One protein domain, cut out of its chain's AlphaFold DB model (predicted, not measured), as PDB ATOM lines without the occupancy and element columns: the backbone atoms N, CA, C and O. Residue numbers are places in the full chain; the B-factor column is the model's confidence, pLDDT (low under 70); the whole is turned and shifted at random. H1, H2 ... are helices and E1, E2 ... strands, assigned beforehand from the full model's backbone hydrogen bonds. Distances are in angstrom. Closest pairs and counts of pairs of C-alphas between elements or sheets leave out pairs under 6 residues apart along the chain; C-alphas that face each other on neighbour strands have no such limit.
ATOM      1  N   PRO A 180     -46.925  42.526  42.086       89.56
ATOM      2  CA  PRO A 180     -47.762  43.731  42.103       89.56
ATOM      3  C   PRO A 180     -48.194  44.178  43.510       89.56
ATOM      4  O   PRO A 180     -48.419  45.374  43.735       89.56
ATOM      5  N   ASP A 181     -48.245  43.264  44.485       91.62
ATOM      6  CA  ASP A 181     -48.620  43.587  45.866       91.62
ATOM      7  C   ASP A 181     -47.592  44.511  46.538       91.62
ATOM      8  O   ASP A 181     -47.936  45.260  47.457       91.62
ATOM      9  N   ILE A 182     -46.336  44.515  46.071       92.69
ATOM     10  CA  ILE A 182     -45.273  45.374  46.609       92.69
ATOM     11  C   ILE A 182     -45.685  46.844  46.502       92.69
ATOM     12  O   ILE A 182     -45.676  47.562  47.503       92.69
ATOM     13  N   ILE A 183     -46.097  47.299  45.316       91.06
ATOM     14  CA  ILE A 183     -46.466  48.705  45.101       91.06
ATOM     15  C   ILE A 183     -47.749  49.063  45.848       91.06
ATOM     16  O   ILE A 183     -47.856  50.172  46.379       91.06
ATOM     17  N   GLN A 184     -48.698  48.132  45.962       90.44
ATOM     18  CA  GLN A 184     -49.889  48.348  46.780       90.44
ATOM     19  C   GLN A 184     -49.518  48.562  48.255       90.44
ATOM     20  O   GLN A 184     -49.981  49.523  48.872       90.44
ATOM     21  N   LEU A 185     -48.635  47.727  48.807       92.19
ATOM     22  CA  LEU A 185     -48.172  47.856  50.189       92.19
ATOM     23  C   LEU A 185     -47.457  49.187  50.433       92.19
ATOM     24  O   LEU A 185     -47.740  49.861  51.430       92.19
ATOM     25  N   VAL A 186     -46.583  49.602  49.517       91.56
ATOM     26  CA  VAL A 186     -45.876  50.886  49.615       91.56
ATOM     27  C   VAL A 186     -46.862  52.053  49.621       91.56
ATOM     28  O   VAL A 186     -46.767  52.923  50.489       91.56
ATOM     29  N   LYS A 187     -47.866  52.033  48.734       87.81
ATOM     30  CA  LYS A 187     -48.931  53.049  48.676       87.81
ATOM     31  C   LYS A 187     -49.775  53.106  49.948       87.81
ATOM     32  O   LYS A 187     -50.210  54.182  50.343       87.81
ATOM     33  N   THR A 188     -49.969  51.975  50.627       90.81
ATOM     34  CA  THR A 188     -50.634  51.935  51.947       90.81
ATOM     35  C   THR A 188     -49.734  52.375  53.110       90.81
ATOM     36  O   THR A 188     -50.175  52.393  54.255       90.81
ATOM     37  N   GLY A 189     -48.481  52.757  52.832       89.50
ATOM     38  CA  GLY A 189     -47.543  53.321  53.804       89.50
ATOM     39  C   GLY A 189     -46.449  52.365  54.281       89.50
ATOM     40  O   GLY A 189     -45.645  52.749  55.137       89.50
ATOM     41  N   LYS A 190     -46.363  51.136  53.750       93.00
ATOM     42  CA  LYS A 190     -45.300  50.191  54.122       93.00
ATOM     43  C   LYS A 190     -43.976  50.596  53.469       93.00
ATOM     44  O   LYS A 190     -43.758  50.369  52.286       93.00
ATOM     45  N   LYS A 191     -43.074  51.178  54.262       91.62
ATOM     46  CA  LYS A 191     -41.799  51.719  53.764       91.62
ATOM     47  C   LYS A 191     -40.638  50.731  53.734       91.62
ATOM     48  O   LYS A 191     -39.654  51.017  53.076       91.62
ATOM     49  N   ALA A 192     -40.707  49.605  54.432       95.19
ATOM     50  CA  ALA A 192     -39.635  48.611  54.441       95.19
ATOM     51  C   ALA A 192     -40.180  47.261  53.979       95.19
ATOM     52  O   ALA A 192     -41.179  46.772  54.520       95.19
ATOM     53  N   ILE A 193     -39.546  46.683  52.960       94.25
ATOM     54  CA  ILE A 193     -39.948  45.409  52.364       94.25
ATOM     55  C   ILE A 193     -38.692  44.585  52.094       94.25
ATOM     56  O   ILE A 193     -37.770  45.051  51.433       94.25
ATOM     57  N   SER A 194     -38.685  43.350  52.581       93.81
ATOM     58  CA  SER A 194     -37.656  42.361  52.270       93.81
ATOM     59  C   SER A 194     -38.224  41.357  51.280       93.81
ATOM     60  O   SER A 194     -39.289  40.789  51.536       93.81
ATOM     61  N   ILE A 195     -37.528  41.149  50.165       92.50
ATOM     62  CA  ILE A 195     -37.913  40.194  49.119       92.50
ATOM     63  C   ILE A 195     -36.682  39.473  48.581       92.50
ATOM     64  O   ILE A 195     -35.571  40.004  48.599       92.50
ATOM     65  N   ASN A 196     -36.892  38.269  48.070       92.00
ATOM     66  CA  ASN A 196     -35.917  37.552  47.266       92.00
ATOM     67  C   ASN A 196     -36.223  37.778  45.780       92.00
ATOM     68  O   ASN A 196     -37.356  37.562  45.350       92.00
ATOM     69  N   VAL A 197     -35.220  38.220  45.020       91.62
ATOM     70  CA  VAL A 197     -35.337  38.675  43.627       91.62
ATOM     71  C   VAL A 197     -34.527  37.760  42.712       91.62
ATOM     72  O   VAL A 197     -33.443  37.304  43.087       91.62
ATOM     73  N   ASN A 198     -35.041  37.465  41.518       91.19
ATOM     74  CA  ASN A 198     -34.323  36.658  40.537       91.19
ATOM     75  C   ASN A 198     -33.162  37.461  39.909       91.19
ATOM     76  O   ASN A 198     -33.069  38.686  40.033       91.19
ATOM     77  N   PHE A 199     -32.254  36.772  39.215       90.56
ATOM     78  CA  PHE A 199     -31.080  37.413  38.613       90.56
ATOM     79  C   PHE A 199     -31.433  38.504  37.585       90.56
ATOM     80  O   PHE A 199     -30.751  39.529  37.523       90.56
ATOM     81  N   LEU A 200     -32.491  38.309  36.790       90.81
ATOM     82  CA  LEU A 200     -32.893  39.255  35.744       90.81
ATOM     83  C   LEU A 200     -33.359  40.576  36.360       90.81
ATOM     84  O   LEU A 200     -32.781  41.621  36.070       90.81
ATOM     85  N   HIS A 201     -34.328  40.528  37.273       92.69
ATOM     86  CA  HIS A 201     -34.834  41.715  37.959       92.69
ATOM     87  C   HIS A 201     -33.772  42.367  38.851       92.69
ATOM     88  O   HIS A 201     -33.697  43.593  38.918       92.69
ATOM     89  N   THR A 202     -32.887  41.580  39.471       92.06
ATOM     90  CA  THR A 202     -31.722  42.117  40.195       92.06
ATOM     91  C   THR A 202     -30.826  42.941  39.270       92.06
ATOM     92  O   THR A 202     -30.397  44.040  39.630       92.06
ATOM     93  N   SER A 203     -30.561  42.439  38.060       89.38
ATOM     94  CA  SER A 203     -29.783  43.156  37.050       89.38
ATOM     95  C   SER A 203     -30.466  44.460  36.633       89.38
ATOM     96  O   SER A 203     -29.811  45.504  36.617       89.38
ATOM     97  N   GLU A 204     -31.781  44.438  36.386       90.56
ATOM     98  CA  GLU A 204     -32.565  45.643  36.076       90.56
ATOM     99  C   GLU A 204     -32.515  46.675  37.212       90.56
ATOM    100  O   GLU A 204     -32.138  47.824  36.980       90.56
ATOM    101  N   LEU A 205     -32.779  46.275  38.462       92.12
ATOM    102  CA  LEU A 205     -32.685  47.163  39.630       92.12
ATOM    103  C   LEU A 205     -31.288  47.788  39.762       92.12
ATOM    104  O   LEU A 205     -31.151  48.991  40.004       92.12
ATOM    105  N   HIS A 206     -30.234  46.997  39.545       89.31
ATOM    106  CA  HIS A 206     -28.853  47.473  39.595       89.31
ATOM    107  C   HIS A 206     -28.516  48.502  38.506       89.31
ATOM    108  O   HIS A 206     -27.659  49.364  38.744       89.31
ATOM    109  N   LYS A 207     -29.196  48.501  37.349       86.12
ATOM    110  CA  LYS A 207     -29.020  49.563  36.338       86.12
ATOM    111  C   LYS A 207     -29.360  50.942  36.914       86.12
ATOM    112  O   LYS A 207     -28.662  51.910  36.603       86.12
ATOM    113  N   HIS A 208     -30.345  51.015  37.812       84.94
ATOM    114  CA  HIS A 208     -30.815  52.266  38.411       84.94
ATOM    115  C   HIS A 208     -29.997  52.742  39.622       84.94
ATOM    116  O   HIS A 208     -30.086  53.922  39.958       84.94
ATOM    117  N   ILE A 209     -29.143  51.910  40.242       84.12
ATOM    118  CA  ILE A 209     -28.307  52.312  41.402       84.12
ATOM    119  C   ILE A 209     -27.430  53.533  41.091       84.12
ATOM    120  O   ILE A 209     -27.144  54.351  41.967       84.12
ATOM    121  N   ARG A 210     -27.009  53.675  39.830       72.56
ATOM    122  CA  ARG A 210     -26.185  54.800  39.365       72.56
ATOM    123  C   ARG A 210     -26.970  56.112  39.224       72.56
ATOM    124  O   ARG A 210     -26.354  57.159  39.033       72.56
ATOM    125  N   ASN A 211     -28.301  56.086  39.326       73.50
ATOM    126  CA  ASN A 211     -29.126  57.287  39.291       73.50
ATOM    127  C   ASN A 211     -28.905  58.120  40.570       73.50
ATOM    128  O   ASN A 211     -29.035  57.624  41.689       73.50
ATOM    129  N   LYS A 212     -28.617  59.421  40.421       75.19
ATOM    130  CA  LYS A 212     -28.362  60.345  41.547       75.19
ATOM    131  C   LYS A 212     -29.551  60.484  42.514       75.19
ATOM    132  O   LYS A 212     -29.359  60.856  43.671       75.19
ATOM    133  N   HIS A 213     -30.767  60.192  42.049       80.12
ATOM    134  CA  HIS A 213     -31.989  60.183  42.850       80.12
ATOM    135  C   HIS A 213     -32.270  58.822  43.493       80.12
ATOM    136  O   HIS A 213     -33.139  58.759  44.356       80.12
ATOM    137  N   PHE A 214     -31.536  57.752  43.151       86.12
ATOM    138  CA  PHE A 214     -31.794  56.401  43.666       86.12
ATOM    139  C   PHE A 214     -31.852  56.392  45.182       86.12
ATOM    140  O   PHE A 214     -32.911  56.145  45.733       86.12
ATOM    141  N   LYS A 215     -30.795  56.849  45.859       86.69
ATOM    142  CA  LYS A 215     -30.769  56.931  47.329       86.69
ATOM    143  C   LYS A 215     -31.787  57.910  47.930       86.69
ATOM    144  O   LYS A 215     -32.016  57.855  49.138       86.69
ATOM    145  N   LYS A 216     -32.364  58.824  47.141       84.88
ATOM    146  CA  LYS A 216     -33.451  59.710  47.592       84.88
ATOM    147  C   LYS A 216     -34.811  59.014  47.545       84.88
ATOM    148  O   LYS A 216     -35.654  59.326  48.375       84.88
ATOM    149  N   VAL A 217     -34.990  58.074  46.618       88.19
ATOM    150  CA  VAL A 217     -36.242  57.341  46.385       88.19
ATOM    151  C   VAL A 217     -36.256  55.996  47.109       88.19
ATOM    152  O   VAL A 217     -37.241  55.659  47.755       88.19
ATOM    153  N   ILE A 218     -35.167  55.234  47.039       93.69
ATOM    154  CA  ILE A 218     -35.072  53.883  47.579       93.69
ATOM    155  C   ILE A 218     -33.663  53.581  48.104       93.69
ATOM    156  O   ILE A 218     -32.650  53.990  47.536       93.69
ATOM    157  N   GLU A 219     -33.586  52.834  49.196       94.69
ATOM    158  CA  GLU A 219     -32.365  52.134  49.597       94.69
ATOM    159  C   GLU A 219     -32.547  50.644  49.336       94.69
ATOM    160  O   GLU A 219     -33.607  50.100  49.619       94.69
ATOM    161  N   MET A 220     -31.518  50.005  48.784       94.81
ATOM    162  CA  MET A 220     -31.488  48.581  48.456       94.81
ATOM    163  C   MET A 220     -30.226  47.989  49.076       94.81
ATOM    164  O   MET A 220     -29.116  48.408  48.734       94.81
ATOM    165  N   THR A 221     -30.385  47.033  49.988       94.56
ATOM    166  CA  THR A 221     -29.270  46.383  50.689       94.56
ATOM    167  C   THR A 221     -29.396  44.865  50.614       94.56
ATOM    168  O   THR A 221     -30.433  44.336  51.007       94.56
ATOM    169  N   PRO A 222     -28.363  44.136  50.149       93.81
ATOM    170  CA  PRO A 222     -28.369  42.679  50.201       93.81
ATOM    171  C   PRO A 222     -28.431  42.198  51.654       93.81
ATOM    172  O   PRO A 222     -27.614  42.620  52.475       93.81
ATOM    173  N   ASN A 223     -29.344  41.280  51.960       92.25
ATOM    174  CA  ASN A 223     -29.505  40.726  53.312       92.25
ATOM    175  C   ASN A 223     -28.960  39.293  53.451       92.25
ATOM    176  O   ASN A 223     -29.050  38.690  54.518       92.25
ATOM    177  N   ARG A 224     -28.343  38.766  52.381       87.88
ATOM    178  CA  ARG A 224     -27.741  37.420  52.292       87.88
ATOM    179  C   ARG A 224     -28.728  36.267  52.492       87.88
ATOM    180  O   ARG A 224     -28.297  35.117  52.568       87.88
ATOM    181  N   ASN A 225     -30.030  36.546  52.550       85.88
ATOM    182  CA  ASN A 225     -31.034  35.503  52.450       85.88
ATOM    183  C   ASN A 225     -31.017  34.945  51.024       85.88
ATOM    184  O   ASN A 225     -30.886  35.699  50.065       85.88
ATOM    185  N   THR A 226     -31.158  33.635  50.867       82.94
ATOM    186  CA  THR A 226     -31.209  32.992  49.549       82.94
ATOM    187  C   THR A 226     -32.274  31.911  49.583       82.94
ATOM    188  O   THR A 226     -32.408  31.193  50.576       82.94
ATOM    189  N   LEU A 227     -33.063  31.816  48.517       81.50
ATOM    190  CA  LEU A 227     -34.097  30.795  48.390       81.50
ATOM    191  C   LEU A 227     -33.824  29.931  47.160       81.50
ATOM    192  O   LEU A 227     -33.559  30.442  46.070       81.50
ATOM    193  N   GLY A 228     -33.896  28.613  47.361       64.94
ATOM    194  CA  GLY A 228     -33.950  27.627  46.283       64.94
ATOM    195  C   GLY A 228     -35.337  27.586  45.636       64.94
ATOM    196  O   GLY A 228     -36.329  28.016  46.236       64.94
ATOM    197  N   ASN A 229     -35.411  27.086  44.400       57.41
ATOM    198  CA  ASN A 229     -36.652  27.081  43.625       57.41
ATOM    199  C   ASN A 229     -37.783  26.266  44.306       57.41
ATOM    200  O   ASN A 229     -37.522  25.347  45.078       57.41
ATOM    201  N   ASN A 230     -39.042  26.631  44.013       52.25
ATOM    202  CA  ASN A 230     -40.321  26.081  44.528       52.25
ATOM    203  C   ASN A 230     -40.921  26.667  45.828       52.25
ATOM    204  O   ASN A 230     -41.888  26.108  46.341       52.25
ATOM    205  N   THR A 231     -40.452  27.805  46.353       51.91
ATOM    206  CA  THR A 231     -41.015  28.385  47.600       51.91
ATOM    207  C   THR A 231     -42.140  29.418  47.413       51.91
ATOM    208  O   THR A 231     -42.785  29.792  48.392       51.91
ATOM    209  N   CYS A 232     -42.463  29.843  46.186       49.12
ATOM    210  CA  CYS A 232     -43.496  30.864  45.930       49.12
ATOM    211  C   CYS A 232     -44.949  30.346  45.859       49.12
ATOM    212  O   CYS A 232     -45.854  31.129  45.593       49.12
ATOM    213  N   TYR A 233     -45.223  29.074  46.176       49.56
ATOM    214  CA  TYR A 233     -46.608  28.569  46.243       49.56
ATOM    215  C   TYR A 233     -47.371  28.967  47.525       49.56
ATOM    216  O   TYR A 233     -48.569  28.722  47.611       49.56
ATOM    217  N   ASN A 234     -46.713  29.617  48.498       50.94
ATOM    218  CA  ASN A 234     -47.292  29.942  49.813       50.94
ATOM    219  C   ASN A 234     -47.577  31.446  50.050       50.94
ATOM    220  O   ASN A 234     -47.655  31.870  51.200       50.94
ATOM    221  N   GLY A 235     -47.744  32.263  48.998       60.03
ATOM    222  CA  GLY A 235     -48.271  33.635  49.138       60.03
ATOM    223  C   GLY A 235     -47.294  34.679  49.703       60.03
ATOM    224  O   GLY A 235     -47.653  35.445  50.595       60.03
ATOM    225  N   GLY A 236     -46.052  34.709  49.206       76.06
ATOM    226  CA  GLY A 236     -45.039  35.708  49.579       76.06
ATOM    227  C   GLY A 236     -44.878  36.849  48.563       76.06
ATOM    228  O   GLY A 236     -45.374  36.769  47.447       76.06
ATOM    229  N   LEU A 237     -44.114  37.882  48.938       84.12
ATOM    230  CA  LEU A 237     -43.753  39.022  48.071       84.12
ATOM    231  C   LEU A 237     -42.528  38.754  47.178       84.12
ATOM    232  O   LEU A 237     -42.043  39.659  46.505       84.12
ATOM    233  N   ASN A 238     -41.988  37.537  47.227       88.56
ATOM    234  CA  ASN A 238     -40.797  37.171  46.474       88.56
ATOM    235  C   ASN A 238     -41.098  37.081  44.983       88.56
ATOM    236  O   ASN A 238     -42.219  36.785  44.571       88.56
ATOM    237  N   ASP A 239     -40.047  37.290  44.211       87.88
ATOM    238  CA  ASP A 239     -40.044  37.159  42.768       87.88
ATOM    239  C   ASP A 239     -40.314  35.712  42.323       87.88
ATOM    240  O   ASP A 239     -40.171  34.746  43.086       87.88
ATOM    241  N   ILE A 240     -40.675  35.566  41.054       82.31
ATOM    242  CA  ILE A 240     -40.889  34.284  40.392       82.31
ATOM    243  C   ILE A 240     -39.831  34.075  39.309       82.31
ATOM    244  O   ILE A 240     -39.369  35.004  38.651       82.31
ATOM    245  N   GLY A 241     -39.423  32.826  39.107       72.50
ATOM    246  CA  GLY A 241     -38.496  32.482  38.035       72.50
ATOM    247  C   GLY A 241     -37.598  31.294  38.363       72.50
ATOM    248  O   GLY A 241     -37.515  30.864  39.517       72.50
ATOM    249  N   PRO A 242     -36.939  30.723  37.343       70.62
ATOM    250  CA  PRO A 242     -35.974  29.655  37.541       70.62
ATOM    251  C   PRO A 242     -34.685  30.190  38.183       70.62
ATOM    252  O   PRO A 242     -34.243  31.298  37.890       70.62
ATOM    253  N   GLY A 243     -34.042  29.359  39.004       76.75
ATOM    254  CA  GLY A 243     -32.751  29.665  39.624       76.75
ATOM    255  C   GLY A 243     -32.844  30.027  41.106       76.75
ATOM    256  O   GLY A 243     -33.832  29.726  41.774       76.75
ATOM    257  N   GLN A 244     -31.763  30.608  41.622       84.75
ATOM    258  CA  GLN A 244     -31.667  31.106  42.991       84.75
ATOM    259  C   GLN A 244     -32.275  32.507  43.074       84.75
ATOM    260  O   GLN A 244     -32.057  33.331  42.184       84.75
ATOM    261  N   LEU A 245     -33.019  32.771  44.149       89.12
ATOM    262  CA  LEU A 245     -33.526  34.106  44.453       89.12
ATOM    263  C   LEU A 245     -32.695  34.727  45.579       89.12
ATOM    264  O   LEU A 245     -32.660  34.195  46.697       89.12
ATOM    265  N   ASP A 246     -32.073  35.867  45.304       90.75
ATOM    266  CA  ASP A 246     -31.197  36.564  46.244       90.75
ATOM    267  C   ASP A 246     -31.971  37.616  47.040       90.75
ATOM    268  O   ASP A 246     -32.817  38.334  46.509       90.75
ATOM    269  N   GLY A 247     -31.718  37.670  48.343       92.50
ATOM    270  CA  GLY A 247     -32.462  38.481  49.294       92.50
ATOM    271  C   GLY A 247     -31.970  39.920  49.390       92.50
ATOM    272  O   GLY A 247     -30.776  40.187  49.582       92.50
ATOM    273  N   TYR A 248     -32.924  40.844  49.341       95.69
ATOM    274  CA  TYR A 248     -32.708  42.277  49.457       95.69
ATOM    275  C   TYR A 248     -33.711  42.902  50.422       95.69
ATOM    276  O   TYR A 248     -34.900  42.581  50.404       95.69
ATOM    277  N   ASP A 249     -33.220  43.842  51.223       96.00
ATOM    278  CA  ASP A 249     -34.046  44.771  51.980       96.00
ATOM    279  C   ASP A 249     -34.170  46.074  51.193       96.00
ATOM    280  O   ASP A 249     -33.166  46.688  50.810       96.00
ATOM    281  N   PHE A 250     -35.408  46.496  50.962       96.25
ATOM    282  CA  PHE A 250     -35.749  47.740  50.294       96.25
ATOM    283  C   PHE A 250     -36.395  48.708  51.278       96.25
ATOM    284  O   PHE A 250     -37.402  48.381  51.912       96.25
ATOM    285  N   THR A 251     -35.846  49.919  51.375       96.31
ATOM    286  CA  THR A 251     -36.449  51.022  52.131       96.31
ATOM    287  C   THR A 251     -36.922  52.113  51.187       96.31
ATOM    288  O   THR A 251     -36.133  52.806  50.547       96.31
ATOM    289  N   PHE A 252     -38.234  52.264  51.137       93.88
ATOM    290  CA  PHE A 252     -38.984  53.156  50.291       93.88
ATOM    291  C   PHE A 252     -39.097  54.559  50.951       93.88
ATOM    292  O   PHE A 252     -39.579  54.689  52.080       93.88
ATOM    293  N   LYS A 253     -38.642  55.629  50.275       88.31
ATOM    294  CA  LYS A 253     -38.635  57.023  50.749       88.31
ATOM    295  C   LYS A 253     -39.669  57.914  50.046       88.31
ATOM    296  O   LYS A 253     -39.900  57.828  48.842       88.31
TER     297      LYS A 253
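This is residues 180 to 253 of the 256 residues of an uncharacterized protein of Flavobacterium spartansii (UniProt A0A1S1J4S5). A strongly twisted sheet of three antiparallel strands makes the body, with E3 in the middle between E1 and E2; helix H2 packs on it beside the strands, while H1 and the very short H3 only graze it. The long loop of residues 228 to 244 reaches out past one end of the sheet between E2 and E3, and H3 sits at the other end, where E2 begins and E3 ends. The printed part has 74 residues with three named helices and three named strands, in the order H1, E1, H2, H3, E2, E3 along the chain; the sheet's order is E1, E3, E2 and the class is mixed, helices and strands. The whole is compact, with a radius of gyration of the C-alphas of 12.5 A and spans of 35 by 27 by 19 A.

E3, residues 245 to 252, is the inner strand. E1, residues 192 to 197, is antiparallel to it at 156 degrees, with N 195 and O 248 within hydrogen-bond range at 3.0 A. E2, residues 218 to 227, forms a hairpin with E3 at 154 degrees, with N 247 and O 225 at 2.7 A and N 219 and O 251 at 2.9 A; E2 bends by 74 degrees at residue 224. H2, residues 199 to 208, is on the sheet at a height of 6.7 A, over none of the strands, but only just: 2 of its 10 C-alphas fall on E1. The closest C-alphas of H2 and E3 are those of Phe 199 and Leu 245, 7.1 A apart. H3, residues 214 to 217, only grazes the sheet, its closest C-alphas to E3 being those of Val 217 and Phe 252, 6.3 A apart. H2 and H3 are close but not clearly touching, with the C-alphas of His 208 and Phe 214 6.8 A apart. E1, H2, H3 and E2 make a split strand-helix-strand unit, two strands running the same way with E3 between them, and its crossover is right-handed. H1, residues 181 to 187, only grazes the sheet with residues 182 to 186; the C-alphas of Val 186 and Phe 252, its closest to E3, are 7.3 A apart. H1 is apart from H2 and from H3. In H1 every O i to N i+4 pair is within hydrogen-bond range, in H2 5 of 6 are, and H3 is too short for such a pair.

E2 measures 23.1 A from first to last C-alpha, E3 20.7 A, E1 15.3 A, H2 14.9 A, H1 9.9 A and H3 5.3 A. H1 begins at C-alpha 181 (-48.620, 43.587, 45.866), E2 begins at C-alpha 218 (-35.072, 53.883, 47.579), and E3 ends at C-alpha 252 (-38.984, 53.156, 50.291).

The two C-alphas farthest apart are those of Lys 212 and Tyr 233, 36.9 A. The printed part has no cut; the link from E2 to E3 is long, with 17 residues, and the other links are tight. The mean pLDDT of the printed part is 84.8, and residues 228 to 235 are under 70.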